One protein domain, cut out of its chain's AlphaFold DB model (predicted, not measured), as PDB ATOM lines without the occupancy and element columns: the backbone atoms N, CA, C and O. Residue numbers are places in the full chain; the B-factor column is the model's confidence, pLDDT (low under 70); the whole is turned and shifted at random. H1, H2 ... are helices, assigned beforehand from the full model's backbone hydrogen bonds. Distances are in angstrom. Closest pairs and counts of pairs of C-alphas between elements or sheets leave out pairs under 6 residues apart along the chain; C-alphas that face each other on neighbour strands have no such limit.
ATOM      1  N   LYS A  41     137.447 104.466 203.275       89.44
ATOM      2  CA  LYS A  41     138.447 104.288 204.342       89.44
ATOM      3  C   LYS A  41     139.361 103.096 204.056       89.44
ATOM      4  O   LYS A  41     140.580 103.208 204.122       89.44
ATOM      5  N   ASN A  42     138.765 101.948 203.734       90.75
ATOM      6  CA  ASN A  42     139.522 100.729 203.458       90.75
ATOM      7  C   ASN A  42     140.396 100.856 202.204       90.75
ATOM      8  O   ASN A  42     141.478 100.274 202.178       90.75
ATOM      9  N   LEU A  43     139.947 101.607 201.191       91.38
ATOM     10  CA  LEU A  43     140.739 101.916 200.001       91.38
ATOM     11  C   LEU A  43     141.985 102.721 200.378       91.38
ATOM     12  O   LEU A  43     143.087 102.255 200.111       91.38
ATOM     13  N   ILE A  44     141.814 103.853 201.070       87.50
ATOM     14  CA  ILE A  44     142.924 104.708 201.521       87.50
ATOM     15  C   ILE A  44     143.905 103.894 202.366       87.50
ATOM     16  O   ILE A  44     145.106 103.901 202.125       87.50
ATOM     17  N   LEU A  45     143.386 103.132 203.329       87.06
ATOM     18  CA  LEU A  45     144.201 102.308 204.211       87.06
ATOM     19  C   LEU A  45     145.004 101.254 203.447       87.06
ATOM     20  O   LEU A  45     146.172 101.028 203.754       87.06
ATOM     21  N   ARG A  46     144.379 100.587 202.473       89.00
ATOM     22  CA  ARG A  46     145.060  99.617 201.615       89.00
ATOM     23  C   ARG A  46     146.163 100.298 200.814       89.00
ATOM     24  O   ARG A  46     147.266  99.776 200.771       89.00
ATOM     25  N   GLU A  47     145.886 101.455 200.231       87.50
ATOM     26  CA  GLU A  47     146.843 102.159 199.381       87.50
ATOM     27  C   GLU A  47     148.027 102.691 200.181       87.50
ATOM     28  O   GLU A  47     149.165 102.417 199.818       87.50
ATOM     29  N   LEU A  48     147.793 103.308 201.341       83.81
ATOM     30  CA  LEU A  48     148.875 103.716 202.239       83.81
ATOM     31  C   LEU A  48     149.722 102.526 202.718       83.81
ATOM     32  O   LEU A  48     150.937 102.658 202.875       83.81
ATOM     33  N   LYS A  49     149.105 101.352 202.923       82.75
ATOM     34  CA  LYS A  49     149.831 100.111 203.234       82.75
ATOM     35  C   LYS A  49     150.610  99.562 202.051       82.75
ATOM     36  O   LYS A  49     151.640  98.943 202.276       82.75
ATOM     37  N   GLU A  50     150.113  99.714 200.831       81.25
ATOM     38  CA  GLU A  50     150.757  99.218 199.611       81.25
ATOM     39  C   GLU A  50     151.934 100.086 199.188       81.25
ATOM     40  O   GLU A  50     152.922  99.542 198.703       81.25
ATOM     41  N   ILE A  51     151.849 101.402 199.403       76.50
ATOM     42  CA  ILE A  51     152.972 102.312 199.155       76.50
ATOM     43  C   ILE A  51     154.167 101.915 200.026       76.50
ATOM     44  O   ILE A  51     155.278 102.104 199.560       76.50
ATOM     45  N   LYS A  52     153.923 101.295 201.201       66.94
ATOM     46  CA  LYS A  52     154.903 100.777 202.174       66.94
ATOM     47  C   LYS A  52     156.077 101.749 202.393       66.94
ATOM     48  O   LYS A  52     156.960 101.815 201.550       66.94
ATOM     49  N   PRO A  53     156.177 102.422 203.550       61.88
ATOM     50  CA  PRO A  53     157.254 103.372 203.829       61.88
ATOM     51  C   PRO A  53     158.591 102.655 204.116       61.88
ATOM     52  O   PRO A  53     159.195 102.865 205.158       61.88
ATOM     53  N   TYR A  54     159.044 101.748 203.248       60.19
ATOM     54  CA  TYR A  54     160.315 101.054 203.399       60.19
ATOM     55  C   TYR A  54     161.199 101.349 202.189       60.19
ATOM     56  O   TYR A  54     160.827 100.982 201.070       60.19
ATOM     57  N   PRO A  55     162.382 101.945 202.391       58.00
ATOM     58  CA  PRO A  55     163.401 101.975 201.358       58.00
ATOM     59  C   PRO A  55     163.779 100.522 201.051       58.00
ATOM     60  O   PRO A  55     164.254  99.787 201.919       58.00
ATOM     61  N   LEU A  56     163.511 100.078 199.821       57.69
ATOM     62  CA  LEU A  56     163.818  98.709 199.393       57.69
ATOM     63  C   LEU A  56     165.339  98.471 199.360       57.69
ATOM     64  O   LEU A  56     165.790  97.329 199.432       57.69
ATOM     65  N   THR A  57     166.130  99.547 199.287       61.16
ATOM     66  CA  THR A  57     167.594  99.537 199.255       61.16
ATOM     67  C   THR A  57     168.190 100.702 200.059       61.16
ATOM     68  O   THR A  57     167.567 101.745 200.235       61.16
ATOM     69  N   LYS A  58     169.449 100.565 200.510       59.94
ATOM     70  CA  LYS A  58     170.199 101.648 201.189       59.94
ATOM     71  C   LYS A  58     170.368 102.912 200.330       59.94
ATOM     72  O   LYS A  58     170.601 103.983 200.877       59.94
ATOM     73  N   GLU A  59     170.263 102.800 199.008       61.78
ATOM     74  CA  GLU A  59     170.318 103.934 198.077       61.78
ATOM     75  C   GLU A  59     169.035 104.776 198.110       61.78
ATOM     76  O   GLU A  59     169.088 105.992 197.930       61.78
ATOM     77  N   ASP A  60     167.884 104.164 198.407       62.19
ATOM     78  CA  ASP A  60     166.619 104.890 198.550       62.19
ATOM     79  C   ASP A  60     166.588 105.761 199.826       62.19
ATOM     80  O   ASP A  60     165.835 106.733 199.879       62.19
ATOM     81  N   ASN A  61     167.479 105.522 200.802       60.97
ATOM     82  CA  ASN A  61     167.680 106.407 201.967       60.97
ATOM     83  C   ASN A  61     168.235 107.791 201.600       60.97
ATOM     84  O   ASN A  61     168.257 108.680 202.443       60.97
ATOM     85  N   GLN A  62     168.717 107.981 200.370       61.44
ATOM     86  CA  GLN A  62     169.264 109.262 199.916       61.44
ATOM     87  C   GLN A  62     168.281 110.068 199.062       61.44
ATOM     88  O   GLN A  62     168.580 111.206 198.708       61.44
ATOM     89  N   LYS A  63     167.128 109.488 198.707       67.56
ATOM     90  CA  LYS A  63     166.086 110.161 197.924       67.56
ATOM     91  C   LYS A  63     165.104 110.846 198.864       67.56
ATOM     92  O   LYS A  63     164.805 110.313 199.925       67.56
ATOM     93  N   ALA A  64     164.575 111.996 198.452       71.75
ATOM     94  CA  ALA A  64     163.537 112.686 199.208       71.75
ATOM     95  C   ALA A  64     162.319 111.775 199.461       71.75
ATOM     96  O   ALA A  64     161.989 110.919 198.636       71.75
ATOM     97  N   TRP A  65     161.642 111.973 200.593       75.38
ATOM     98  CA  TRP A  65     160.573 111.094 201.086       75.38
ATOM     99  C   TRP A  65     159.460 110.833 200.049       75.38
ATOM    100  O   TRP A  65     158.935 109.721 199.955       75.38
ATOM    101  N   PHE A  66     159.132 111.824 199.215       75.62
ATOM    102  CA  PHE A  66     158.079 111.720 198.202       75.62
ATOM    103  C   PHE A  66     158.416 110.737 197.071       75.62
ATOM    104  O   PHE A  66     157.512 110.213 196.423       75.62
ATOM    105  N   PHE A  67     159.694 110.393 196.861       74.19
ATOM    106  CA  PHE A  67     160.087 109.372 195.882       74.19
ATOM    107  C   PHE A  67     159.625 107.959 196.258       74.19
ATOM    108  O   PHE A  67     159.666 107.076 195.399       74.19
ATOM    109  N   HIS A  68     159.172 107.729 197.493       70.62
ATOM    110  CA  HIS A  68     158.537 106.468 197.896       70.62
ATOM    111  C   HIS A  68     157.096 106.354 197.401       70.62
ATOM    112  O   HIS A  68     156.576 105.253 197.230       70.62
ATOM    113  N   ILE A  69     156.460 107.476 197.067       75.81
ATOM    114  CA  ILE A  69     155.099 107.533 196.532       75.81
ATOM    115  C   ILE A  69     155.155 107.343 195.006       75.81
ATOM    116  O   ILE A  69     154.805 108.212 194.216       75.81
ATOM    117  N   LYS A  70     155.634 106.177 194.552       70.88
ATOM    118  CA  LYS A  70     155.695 105.859 193.105       70.88
ATOM    119  C   LYS A  70     154.374 105.338 192.553       70.88
ATOM    120  O   LYS A  70     154.163 105.329 191.342       70.88
ATOM    121  N   LYS A  71     153.499 104.844 193.429       74.44
ATOM    122  CA  LYS A  71     152.237 104.229 193.031       74.44
ATOM    123  C   LYS A  71     151.173 105.299 192.825       74.44
ATOM    124  O   LYS A  71     150.857 106.052 193.744       74.44
ATOM    125  N   GLN A  72     150.562 105.310 191.643       77.12
ATOM    126  CA  GLN A  72     149.325 106.056 191.435       77.12
ATOM    127  C   GLN A  72     148.227 105.440 192.303       77.12
ATOM    128  O   GLN A  72     147.844 104.283 192.120       77.12
ATOM    129  N   CYS A  73     147.756 106.208 193.279       84.25
ATOM    130  CA  CYS A  73     146.681 105.779 194.154       84.25
ATOM    131  C   CYS A  73     145.332 105.996 193.463       84.25
ATOM    132  O   CYS A  73     145.075 107.065 192.910       84.25
ATOM    133  N   ILE A  74     144.444 105.010 193.531       87.25
ATOM    134  CA  ILE A  74     143.091 105.064 192.976       87.25
ATOM    135  C   ILE A  74     142.314 106.203 193.623       87.25
ATOM    136  O   ILE A  74     141.625 106.931 192.915       87.25
ATOM    137  N   HIS A  75     142.451 106.421 194.939       86.69
ATOM    138  CA  HIS A  75     141.793 107.576 195.544       86.69
ATOM    139  C   HIS A  75     142.269 108.901 194.935       86.69
ATOM    140  O   HIS A  75     141.425 109.736 194.653       86.69
ATOM    141  N   LYS A  76     143.558 109.071 194.600       87.25
ATOM    142  CA  LYS A  76     144.041 110.261 193.871       87.25
ATOM    143  C   LYS A  76     143.344 110.413 192.511       87.25
ATOM    144  O   LYS A  76     142.866 111.497 192.195       87.25
ATOM    145  N   LEU A  77     143.209 109.325 191.747       87.56
ATOM    146  CA  LEU A  77     142.532 109.332 190.438       87.56
ATOM    147  C   LEU A  77     141.052 109.744 190.527       87.56
ATOM    148  O   LEU A  77     140.556 110.442 189.642       87.56
ATOM    149  N   ILE A  78     140.360 109.343 191.599       89.38
ATOM    150  CA  ILE A  78     138.960 109.722 191.855       89.38
ATOM    151  C   ILE A  78     138.828 111.248 191.969       89.38
ATOM    152  O   ILE A  78     137.937 111.831 191.353       89.38
ATOM    153  N   PHE A  79     139.723 111.905 192.714       89.12
ATOM    154  CA  PHE A  79     139.684 113.366 192.891       89.12
ATOM    155  C   PHE A  79     140.230 114.140 191.688       89.12
ATOM    156  O   PHE A  79     139.870 115.299 191.507       89.12
ATOM    157  N   GLN A  80     141.038 113.511 190.830       88.56
ATOM    158  CA  GLN A  80     141.488 114.115 189.571       88.56
ATOM    159  C   GLN A  80     140.379 114.198 188.512       88.56
ATOM    160  O   GLN A  80     140.434 115.070 187.650       88.56
ATOM    161  N   ASN A  81     139.357 113.337 188.597       90.75
ATOM    162  CA  ASN A  81     138.223 113.313 187.668       90.75
ATOM    163  C   ASN A  81     136.900 113.578 188.415       90.75
ATOM    164  O   ASN A  81     136.048 112.685 188.512       90.75
ATOM    165  N   PRO A  82     136.695 114.790 188.973       89.75
ATOM    166  CA  PRO A  82     135.563 115.070 189.853       89.75
ATOM    167  C   PRO A  82     134.214 115.018 189.136       89.75
ATOM    168  O   PRO A  82     133.209 114.711 189.766       89.75
ATOM    169  N   THR A  83     134.173 115.276 187.827       92.81
ATOM    170  CA  THR A  83     132.942 115.186 187.026       92.81
ATOM    171  C   THR A  83     132.430 113.748 186.949       92.81
ATOM    172  O   THR A  83     131.247 113.508 187.170       92.81
ATOM    173  N   GLU A  84     133.322 112.787 186.696       91.94
ATOM    174  CA  GLU A  84     132.983 111.358 186.613       91.94
ATOM    175  C   GLU A  84     132.659 110.769 187.989       91.94
ATOM    176  O   GLU A  84     131.823 109.878 188.118       91.94
ATOM    177  N   ASN A  85     133.296 111.299 189.037       91.31
ATOM    178  CA  ASN A  85     133.169 110.811 190.408       91.31
ATOM    179  C   ASN A  85     132.290 111.710 191.293       91.31
ATOM    180  O   ASN A  85     132.332 111.601 192.521       91.31
ATOM    181  N   ARG A  86     131.481 112.592 190.693       92.06
ATOM    182  CA  ARG A  86     130.731 113.639 191.401       92.06
ATOM    183  C   ARG A  86     129.856 113.075 192.513       92.06
ATOM    184  O   ARG A  86     129.943 113.534 193.647       92.06
ATOM    185  N   ASP A  87     129.047 112.066 192.204       88.12
ATOM    186  CA  ASP A  87     128.109 111.470 193.163       88.12
ATOM    187  C   ASP A  87     128.829 110.838 194.357       88.12
ATOM    188  O   ASP A  87     128.339 110.874 195.485       88.12
ATOM    189  N   PHE A  88     130.012 110.272 194.116       89.50
ATOM    190  CA  PHE A  88     130.852 109.727 195.169       89.50
ATOM    191  C   PHE A  88     131.437 110.850 196.034       89.50
ATOM    192  O   PHE A  88     131.278 110.810 197.253       89.50
ATOM    193  N   ILE A  89     132.044 111.871 195.424       90.19
ATOM    194  CA  ILE A  89     132.661 112.997 196.143       90.19
ATOM    195  C   ILE A  89     131.617 113.743 196.981       90.19
ATOM    196  O   ILE A  89     131.848 113.989 198.159       90.19
ATOM    197  N   LEU A  90     130.440 114.026 196.415       88.88
ATOM    198  CA  LEU A  90     129.342 114.701 197.118       88.88
ATOM    199  C   LEU A  90     128.720 113.853 198.236       88.88
ATOM    200  O   LEU A  90     128.041 114.394 199.104       88.88
ATOM    201  N   SER A  91     128.936 112.534 198.232       87.88
ATOM    202  CA  SER A  91     128.496 111.658 199.325       87.88
ATOM    203  C   SER A  91     129.453 111.644 200.523       87.88
ATOM    204  O   SER A  91     129.109 111.098 201.575       87.88
ATOM    205  N   LEU A  92     130.653 112.210 200.372       89.19
ATOM    206  CA  LEU A  92     131.645 112.318 201.434       89.19
ATOM    207  C   LEU A  92     131.505 113.658 202.168       89.19
ATOM    208  O   LEU A  92     131.144 114.664 201.557       89.19
ATOM    209  N   PRO A  93     131.840 113.713 203.467       89.50
ATOM    210  CA  PRO A  93     131.872 114.987 204.173       89.50
ATOM    211  C   PRO A  93     132.919 115.948 203.594       89.50
ATOM    212  O   PRO A  93     134.014 115.505 203.233       89.50
ATOM    213  N   PRO A  94     132.598 117.248 203.504       91.12
ATOM    214  CA  PRO A  94     133.419 118.233 202.801       91.12
ATOM    215  C   PRO A  94     134.826 118.372 203.391       91.12
ATOM    216  O   PRO A  94     135.788 118.459 202.633       91.12
ATOM    217  N   ASP A  95     134.969 118.287 204.715       92.44
ATOM    218  CA  ASP A  95     136.281 118.343 205.371       92.44
ATOM    219  C   ASP A  95     137.165 117.163 204.951       92.44
ATOM    220  O   ASP A  95     138.332 117.332 204.611       92.44
ATOM    221  N   LEU A  96     136.587 115.958 204.875       90.81
ATOM    222  CA  LEU A  96     137.306 114.772 204.416       90.81
ATOM    223  C   LEU A  96     137.752 114.920 202.957       90.81
ATOM    224  O   LEU A  96     138.882 114.564 202.617       90.81
ATOM    225  N   VAL A  97     136.867 115.431 202.096       91.31
ATOM    226  CA  VAL A  97     137.180 115.723 200.689       91.31
ATOM    227  C   VAL A  97     138.346 116.699 200.600       91.31
ATOM    228  O   VAL A  97     139.292 116.445 199.855       91.31
ATOM    229  N   TYR A  98     138.309 117.771 201.389       92.06
ATOM    230  CA  TYR A  98     139.377 118.756 201.456       92.06
ATOM    231  C   TYR A  98     140.702 118.121 201.899       92.06
ATOM    232  O   TYR A  98     141.696 118.233 201.183       92.06
ATOM    233  N   TYR A  99     140.728 117.391 203.018       92.31
ATOM    234  CA  TYR A  99     141.967 116.792 203.524       92.31
ATOM    235  C   TYR A  99     142.579 115.793 202.540       92.31
ATOM    236  O   TYR A  99     143.788 115.796 202.334       92.31
ATOM    237  N   ILE A 100     141.762 114.964 201.889       89.62
ATOM    238  CA  ILE A 100     142.254 113.971 200.925       89.62
ATOM    239  C   ILE A 100     142.731 114.619 199.630       89.62
ATOM    240  O   ILE A 100     143.744 114.188 199.081       89.62
ATOM    241  N   SER A 101     142.018 115.635 199.141       89.25
ATOM    242  CA  SER A 101     142.420 116.335 197.918       89.25
ATOM    243  C   SER A 101     143.771 117.019 198.117       89.25
ATOM    244  O   SER A 101     144.640 116.908 197.259       89.25
ATOM    245  N   ASN A 102     143.979 117.634 199.286       89.44
ATOM    246  CA  ASN A 102     145.251 118.266 199.613       89.44
ATOM    247  C   ASN A 102     146.354 117.257 199.959       89.44
ATOM    248  O   ASN A 102     147.516 117.531 199.682       89.44
ATOM    249  N   LEU A 103     146.040 116.074 200.504       87.62
ATOM    250  CA  LEU A 103     147.062 115.064 200.819       87.62
ATOM    251  C   LEU A 103     147.958 114.735 199.609       87.62
ATOM    252  O   LEU A 103     149.140 114.466 199.787       87.62
ATOM    253  N   TRP A 104     147.413 114.774 198.391       81.50
ATOM    254  CA  TRP A 104     148.133 114.436 197.155       81.50
ATOM    255  C   TRP A 104     148.373 115.622 196.231       81.50
ATOM    256  O   TRP A 104     148.616 115.427 195.033       81.50
ATOM    257  N   ASP A 105     148.265 116.835 196.767       81.00
ATOM    258  CA  ASP A 105     148.637 118.028 196.027       81.00
ATOM    259  C   ASP A 105     150.133 117.941 195.664       81.00
ATOM    260  O   ASP A 105     150.965 117.736 196.557       81.00
ATOM    261  N   PRO A 106     150.506 118.077 194.379       67.62
ATOM    262  CA  PRO A 106     151.902 118.105 193.957       67.62
ATOM    263  C   PRO A 106     152.761 119.149 194.683       67.62
ATOM    264  O   PRO A 106     153.978 118.981 194.756       67.62
ATOM    265  N   GLU A 107     152.169 120.232 195.195       70.25
ATOM    266  CA  GLU A 107     152.879 121.217 196.016       70.25
ATOM    267  C   GLU A 107     153.228 120.649 197.398       70.25
ATOM    268  O   GLU A 107     154.364 120.792 197.851       70.25
ATOM    269  N   ASN A 108     152.309 119.896 198.008       67.69
ATOM    270  CA  ASN A 108     152.541 119.209 199.281       67.69
ATOM    271  C   ASN A 108     153.530 118.041 199.132       67.69
ATOM    272  O   ASN A 108     154.306 117.773 200.048       67.69
ATOM    273  N   GLU A 109     153.546 117.365 197.977       67.44
ATOM    274  CA  GLU A 109     154.539 116.327 197.651       67.44
ATOM    275  C   GLU A 109     155.964 116.903 197.556       67.44
ATOM    276  O   GLU A 109     156.932 116.192 197.809       67.44
ATOM    277  N   LYS A 110     156.108 118.192 197.226       68.56
ATOM    278  CA  LYS A 110     157.407 118.873 197.113       68.56
ATOM    279  C   LYS A 110     157.870 119.538 198.406       68.56
ATOM    280  O   LYS A 110     159.000 120.023 198.427       68.56
ATOM    281  N   ASP A 111     157.048 119.564 199.458       76.38
ATOM    282  CA  ASP A 111     157.465 120.065 200.770       76.38
ATOM    283  C   ASP A 111     158.616 119.184 201.295       76.38
ATOM    284  O   ASP A 111     158.390 118.011 201.625       76.38
ATOM    285  N   PRO A 112     159.849 119.718 201.419       69.19
ATOM    286  CA  PRO A 112     160.996 118.945 201.895       69.19
ATOM    287  C   PRO A 112     160.750 118.351 203.284       69.19
ATOM    288  O   PRO A 112     161.205 117.254 203.593       69.19
ATOM    289  N   LYS A 113     159.964 119.050 204.115       74.62
ATOM    290  CA  LYS A 113     159.647 118.633 205.484       74.62
ATOM    291  C   LYS A 113     158.374 117.789 205.576       74.62
ATOM    292  O   LYS A 113     158.070 117.292 206.658       74.62
ATOM    293  N   ALA A 114     157.634 117.613 204.480       83.44
ATOM    294  CA  ALA A 114     156.350 116.911 204.455       83.44
ATOM    295  C   ALA A 114     155.360 117.395 205.541       83.44
ATOM    296  O   ALA A 114     154.537 116.625 206.035       83.44
ATOM    297  N   THR A 115     155.453 118.656 205.966       85.19
ATOM    298  CA  THR A 115     154.696 119.219 207.093       85.19
ATOM    299  C   THR A 115     153.211 119.230 206.770       85.19
ATOM    300  O   THR A 115     152.387 118.757 207.555       85.19
ATOM    301  N   GLN A 116     152.872 119.727 205.578       86.75
ATOM    302  CA  GLN A 116     151.493 119.775 205.096       86.75
ATOM    303  C   GLN A 116     150.951 118.366 204.859       86.75
ATOM    304  O   GLN A 116     149.854 118.041 205.309       86.75
ATOM    305  N   TRP A 117     151.753 117.488 204.254       87.62
ATOM    306  CA  TRP A 117     151.375 116.093 204.040       87.62
ATOM    307  C   TRP A 117     151.075 115.362 205.361       87.62
ATOM    308  O   TRP A 117     150.023 114.735 205.504       87.62
ATOM    309  N   LYS A 118     151.943 115.516 206.374       88.62
ATOM    310  CA  LYS A 118     151.734 114.989 207.735       88.62
ATOM    311  C   LYS A 118     150.463 115.536 208.372       88.62
ATOM    312  O   LYS A 118     149.733 114.772 209.004       88.62
ATOM    313  N   HIS A 119     150.204 116.834 208.222       91.38
ATOM    314  CA  HIS A 119     148.995 117.467 208.739       91.38
ATOM    315  C   HIS A 119     147.741 116.837 208.126       91.38
ATOM    316  O   HIS A 119     146.897 116.333 208.863       91.38
ATOM    317  N   TYR A 120     147.650 116.756 206.797       91.25
ATOM    318  CA  TYR A 120     146.480 116.173 206.140       91.25
ATOM    319  C   TYR A 120     146.308 114.687 206.452       91.25
ATOM    320  O   TYR A 120     145.189 114.237 206.700       91.25
ATOM    321  N   LEU A 121     147.401 113.921 206.529       89.75
ATOM    322  CA  LEU A 121     147.322 112.520 206.935       89.75
ATOM    323  C   LEU A 121     146.818 112.378 208.380       89.75
ATOM    324  O   LEU A 121     146.031 111.473 208.669       89.75
ATOM    325  N   LYS A 122     147.235 113.276 209.280       92.06
ATOM    326  CA  LYS A 122     146.759 113.329 210.668       92.06
ATOM    327  C   LYS A 122     145.268 113.658 210.741       92.06
ATOM    328  O   LYS A 122     144.553 112.995 211.487       92.06
ATOM    329  N   GLU A 123     144.781 114.613 209.955       93.56
ATOM    330  CA  GLU A 123     143.350 114.940 209.923       93.56
ATOM    331  C   GLU A 123     142.514 113.778 209.369       93.56
ATOM    332  O   GLU A 123     141.496 113.408 209.954       93.56
ATOM    333  N   ILE A 124     142.990 113.102 208.317       90.25
ATOM    334  CA  ILE A 124     142.345 111.890 207.784       90.25
ATOM    335  C   ILE A 124     142.313 110.779 208.842       90.25
ATOM    336  O   ILE A 124     141.293 110.104 209.006       90.25
ATOM    337  N   LYS A 125     143.411 110.600 209.583       91.19
ATOM    338  CA  LYS A 125     143.489 109.677 210.718       91.19
ATOM    339  C   LYS A 125     142.429 110.001 211.773       91.19
ATOM    340  O   LYS A 125     141.631 109.124 212.103       91.19
ATOM    341  N   ASN A 126     142.404 111.238 212.265       91.25
ATOM    342  CA  ASN A 126     141.472 111.685 213.306       91.25
ATOM    343  C   ASN A 126     140.013 111.528 212.861       91.25
ATOM    344  O   ASN A 126     139.157 111.125 213.641       91.25
ATOM    345  N   TYR A 127     139.740 111.793 211.586       88.94
ATOM    346  CA  TYR A 127     138.404 111.698 211.022       88.94
ATOM    347  C   TYR A 127     137.845 110.264 210.996       88.94
ATOM    348  O   TYR A 127     136.628 110.053 211.096       88.94
ATOM    349  N   PHE A 128     138.703 109.263 210.788       87.50
ATOM    350  CA  PHE A 128     138.286 107.861 210.734       87.50
ATOM    351  C   PHE A 128     138.391 107.123 212.069       87.50
ATOM    352  O   PHE A 128     137.740 106.083 212.180       87.50
ATOM    353  N   ASP A 129     139.193 107.636 213.007       86.56
ATOM    354  CA  ASP A 129     139.455 107.061 214.334       86.56
ATOM    355  C   ASP A 129     139.674 105.535 214.282       86.56
ATOM    356  O   ASP A 129     138.947 104.733 214.866       86.56
ATOM    357  N   ASP A 130     140.634 105.109 213.451       89.06
ATOM    358  CA  ASP A 130     140.896 103.697 213.162       89.06
ATOM    359  C   ASP A 130     142.322 103.310 213.566       89.06
ATOM    360  O   ASP A 130     143.303 103.894 213.103       89.06
ATOM    361  N   GLU A 131     142.452 102.274 214.394       88.50
ATOM    362  CA  GLU A 131     143.738 101.791 214.914       88.50
ATOM    363  C   GLU A 131     144.726 101.383 213.805       88.50
ATOM    364  O   GLU A 131     145.937 101.620 213.895       88.50
ATOM    365  N   LYS A 132     144.228 100.808 212.705       87.38
ATOM    366  CA  LYS A 132     145.093 100.414 211.587       87.38
ATOM    367  C   LYS A 132     145.602 101.644 210.847       87.38
ATOM    368  O   LYS A 132     146.724 101.614 210.346       87.38
ATOM    369  N   LEU A 133     144.799 102.704 210.777       85.88
ATOM    370  CA  LEU A 133     145.216 103.977 210.202       85.88
ATOM    371  C   LEU A 133     146.205 104.700 211.126       85.88
ATOM    372  O   LEU A 133     147.190 105.240 210.631       85.88
ATOM    373  N   ASN A 134     146.027 104.604 212.449       88.38
ATOM    374  CA  ASN A 134     147.009 105.068 213.436       88.38
ATOM    375  C   ASN A 134     148.367 104.400 213.236       88.38
ATOM    376  O   ASN A 134     149.382 105.083 213.164       88.38
ATOM    377  N   THR A 135     148.373 103.077 213.081       88.50
ATOM    378  CA  THR A 135     149.603 102.309 212.846       88.50
ATOM    379  C   THR A 135     150.327 102.781 211.585       88.50
ATOM    380  O   THR A 135     151.534 103.004 211.603       88.50
ATOM    381  N   VAL A 136     149.586 102.954 210.485       86.12
ATOM    382  CA  VAL A 136     150.140 103.427 209.210       86.12
ATOM    383  C   VAL A 136     150.668 104.855 209.341       86.12
ATOM    384  O   VAL A 136     151.771 105.134 208.884       86.12
ATOM    385  N   TYR A 137     149.924 105.739 210.009       88.06
ATOM    386  CA  TYR A 137     150.354 107.107 210.287       88.06
ATOM    387  C   TYR A 137     151.685 107.141 211.044       88.06
ATOM    388  O   TYR A 137     152.616 107.788 210.581       88.06
ATOM    389  N   THR A 138     151.812 106.396 212.146       88.56
ATOM    390  CA  THR A 138     153.049 106.364 212.945       88.56
ATOM    391  C   THR A 138     154.241 105.838 212.140       88.56
ATOM    392  O   THR A 138     155.355 106.324 212.303       88.56
ATOM    393  N   GLN A 139     154.026 104.864 211.248       85.88
ATOM    394  CA  GLN A 139     155.084 104.363 210.363       85.88
ATOM    395  C   GLN A 139     155.582 105.443 209.395       85.88
ATOM    396  O   GLN A 139     156.788 105.600 209.222       85.88
ATOM    397  N   TRP A 140     154.661 106.194 208.789       84.31
ATOM    398  CA  TRP A 140     154.995 107.295 207.887       84.31
ATOM    399  C   TRP A 140     155.634 108.480 208.611       84.31
ATOM    400  O   TRP A 140     156.602 109.048 208.115       84.31
ATOM    401  N   GLU A 141     155.122 108.832 209.789       86.50
ATOM    402  CA  GLU A 141     155.667 109.897 210.631       86.50
ATOM    403  C   GLU A 141     157.128 109.615 210.989       86.50
ATOM    404  O   GLU A 141     157.993 110.438 210.691       86.50
ATOM    405  N   LYS A 142     157.406 108.406 211.497       84.75
ATOM    406  CA  LYS A 142     158.758 107.959 211.840       84.75
ATOM    407  C   LYS A 142     159.711 108.010 210.644       84.75
ATOM    408  O   LYS A 142     160.831 108.483 210.792       84.75
ATOM    409  N   LEU A 143     159.277 107.551 209.467       78.62
ATOM    410  CA  LEU A 143     160.114 107.595 208.265       78.62
ATOM    411  C   LEU A 143     160.482 109.034 207.900       78.62
ATOM    412  O   LEU A 143     161.646 109.330 207.651       78.62
ATOM    413  N   ILE A 144     159.506 109.938 207.869       80.12
ATOM    414  CA  ILE A 144     159.770 111.333 207.506       80.12
ATOM    415  C   ILE A 144     160.715 111.981 208.529       80.12
ATOM    416  O   ILE A 144     161.605 112.730 208.133       80.12
ATOM    417  N   ASP A 145     160.559 111.678 209.820       82.50
ATOM    418  CA  ASP A 145     161.463 112.171 210.868       82.50
ATOM    419  C   ASP A 145     162.898 111.650 210.681       82.50
ATOM    420  O   ASP A 145     163.855 112.416 210.798       82.50
ATOM    421  N   GLU A 146     163.062 110.371 210.322       79.81
ATOM    422  CA  GLU A 146     164.369 109.786 209.991       79.81
ATOM    423  C   GLU A 146     165.023 110.491 208.787       79.81
ATOM    424  O   GLU A 146     166.219 110.785 208.823       79.81
ATOM    425  N   TYR A 147     164.251 110.830 207.748       74.56
ATOM    426  CA  TYR A 147     164.751 111.587 206.592       74.56
ATOM    427  C   TYR A 147     165.206 112.998 206.960       74.56
ATOM    428  O   TYR A 147     166.294 113.417 206.560       74.56
ATOM    429  N   GLN A 148     164.411 113.715 207.754       74.31
ATOM    430  CA  GLN A 148     164.768 115.056 208.218       74.31
ATOM    431  C   GLN A 148     166.050 115.039 209.059       74.31
ATOM    432  O   GLN A 148     166.903 115.913 208.900       74.31
ATOM    433  N   ALA A 149     166.226 114.022 209.909       75.06
ATOM    434  CA  ALA A 149     167.446 113.857 210.693       75.06
ATOM    435  C   ALA A 149     168.683 113.645 209.799       75.06
ATOM    436  O   ALA A 149     169.734 114.233 210.053       75.06
ATOM    437  N   ILE A 150     168.562 112.858 208.723       70.62
ATOM    438  CA  ILE A 150     169.653 112.636 207.759       70.62
ATOM    439  C   ILE A 150     170.015 113.929 207.015       70.62
ATOM    440  O   ILE A 150     171.201 114.198 206.823       70.62
ATOM    441  N   GLU A 151     169.028 114.735 206.611       65.06
ATOM    442  CA  GLU A 151     169.279 116.016 205.935       65.06
ATOM    443  C   GLU A 151     169.985 117.032 206.838       65.06
ATOM    444  O   GLU A 151     170.834 117.766 206.353       65.06
ATOM    445  N   THR A 152     169.712 117.046 208.148       61.72
ATOM    446  CA  THR A 152     170.385 117.975 209.081       61.72
ATOM    447  C   THR A 152     171.858 117.665 209.362       61.72
ATOM    448  O   THR A 152     172.558 118.513 209.908       61.72
ATOM    449  N   ILE A 153     172.328 116.456 209.037       60.06
ATOM    450  CA  ILE A 153     173.714 116.016 209.283       60.06
ATOM    451  C   ILE A 153     174.623 116.292 208.070       60.06
ATOM    452  O   ILE A 153     175.847 116.289 208.211       60.06
ATOM    453  N   LYS A 154     174.043 116.513 206.885       51.03
ATOM    454  CA  LYS A 154     174.767 116.851 205.651       51.03
ATOM    455  C   LYS A 154     174.935 118.357 205.494       51.03
ATOM    456  O   LYS A 154     175.999 118.737 204.959       51.03
TER     457      LYS A 154
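Overview. This is residues 41 to 154 of the 154 residues of an uncharacterized protein of Prolixibacteraceae bacterium (UniProt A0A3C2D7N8). An elongated body of helices is built on a hairpin of H7 and the longer H8, with H5 packed on H7 and H1 on the first part of H8. Short H3 crosses between H1 and H5 on the side away from the hairpin, while H4 and the last turns of H8 lie at opposite ends of the long axis. The 114 printed residues hold eight named helices, H1 to H8 in order, and no named strand: the class is all helix. The whole is compact, with a radius of gyration of the C-alphas of 14.6 A, and spans 48 by 27 by 22 A.

Along the chain. H1, residues 41 to 51, is 15.5 A long from first to last C-alpha and begins at C-alpha 41, (138.447, 104.288, 204.342). H2 is residues 65 to 68, H3 residues 74 to 80 and H4 residues 86 to 90. H5, residues 94 to 103, is 14.1 A long, and H6 is residues 106 to 109. H7, residues 115 to 128, is 20.3 A long. H8, residues 131 to 153, is 33.7 A long and ends at C-alpha 153, (173.714, 116.016, 209.283).

Arrangement. H1 touches residues 132 to 136 of H8, closest at the C-alphas of Leu 45 and Leu 133, 6.3 A, running the same way at a tilt of 36 degrees, only just steep. H1 only just touches H3, with 3 pairs of C-alphas within 8 A, the closest those of Ile 44 and His 75, 6.7 A; at 73 degrees they are only just about perpendicular. H2 only just touches residues 143 to 147 of H8, with 3 pairs of C-alphas within 8 A, the closest those of Trp 65 and Ile 144, 6.5 A. H3 is close to but not clearly touching H5, about perpendicular at 76 degrees, the closest C-alphas being those of Phe 79 and Ser 101, 6.4 A. H4 touches no helix but is near H3, with the C-alphas of Phe 79 and Ile 89 7.7 A apart. H5 touches H7, closest at the C-alphas of Tyr 99 and Tyr 120, 5.3 A, running opposite ways at a tilt of 38 degrees, only just steep. H6 only just touches H7, only at the corner, with 3 pairs of C-alphas within 8 A, the closest those of Asn 108 and Trp 117, 5.8 A. H7 and H8 form a helical hairpin at a shallow tilt of 11 degrees, opposite ways, closest at the C-alphas of Lys 125 and Leu 133, 6.0 A. H1 and H5 are apart. Every O i to N i+4 pair is within hydrogen-bond range in H1, H3, H4, H5 and H7, and 18 of 19 are in H8; H2 and H6 are too short for such a pair.

Size, cuts and confidence. The C-alphas of Asp 87 and Lys 154, the two farthest apart, are 48.6 A apart. The printed part has no cut and ends at the chain's last residue. The link from H1 to H2, residues 52 to 64, is long; the other links are tight. The mean pLDDT of the printed part is 81.3, with values under 70 at residues 52 to 63, 106, 108 to 110, 112 and 151 to 154.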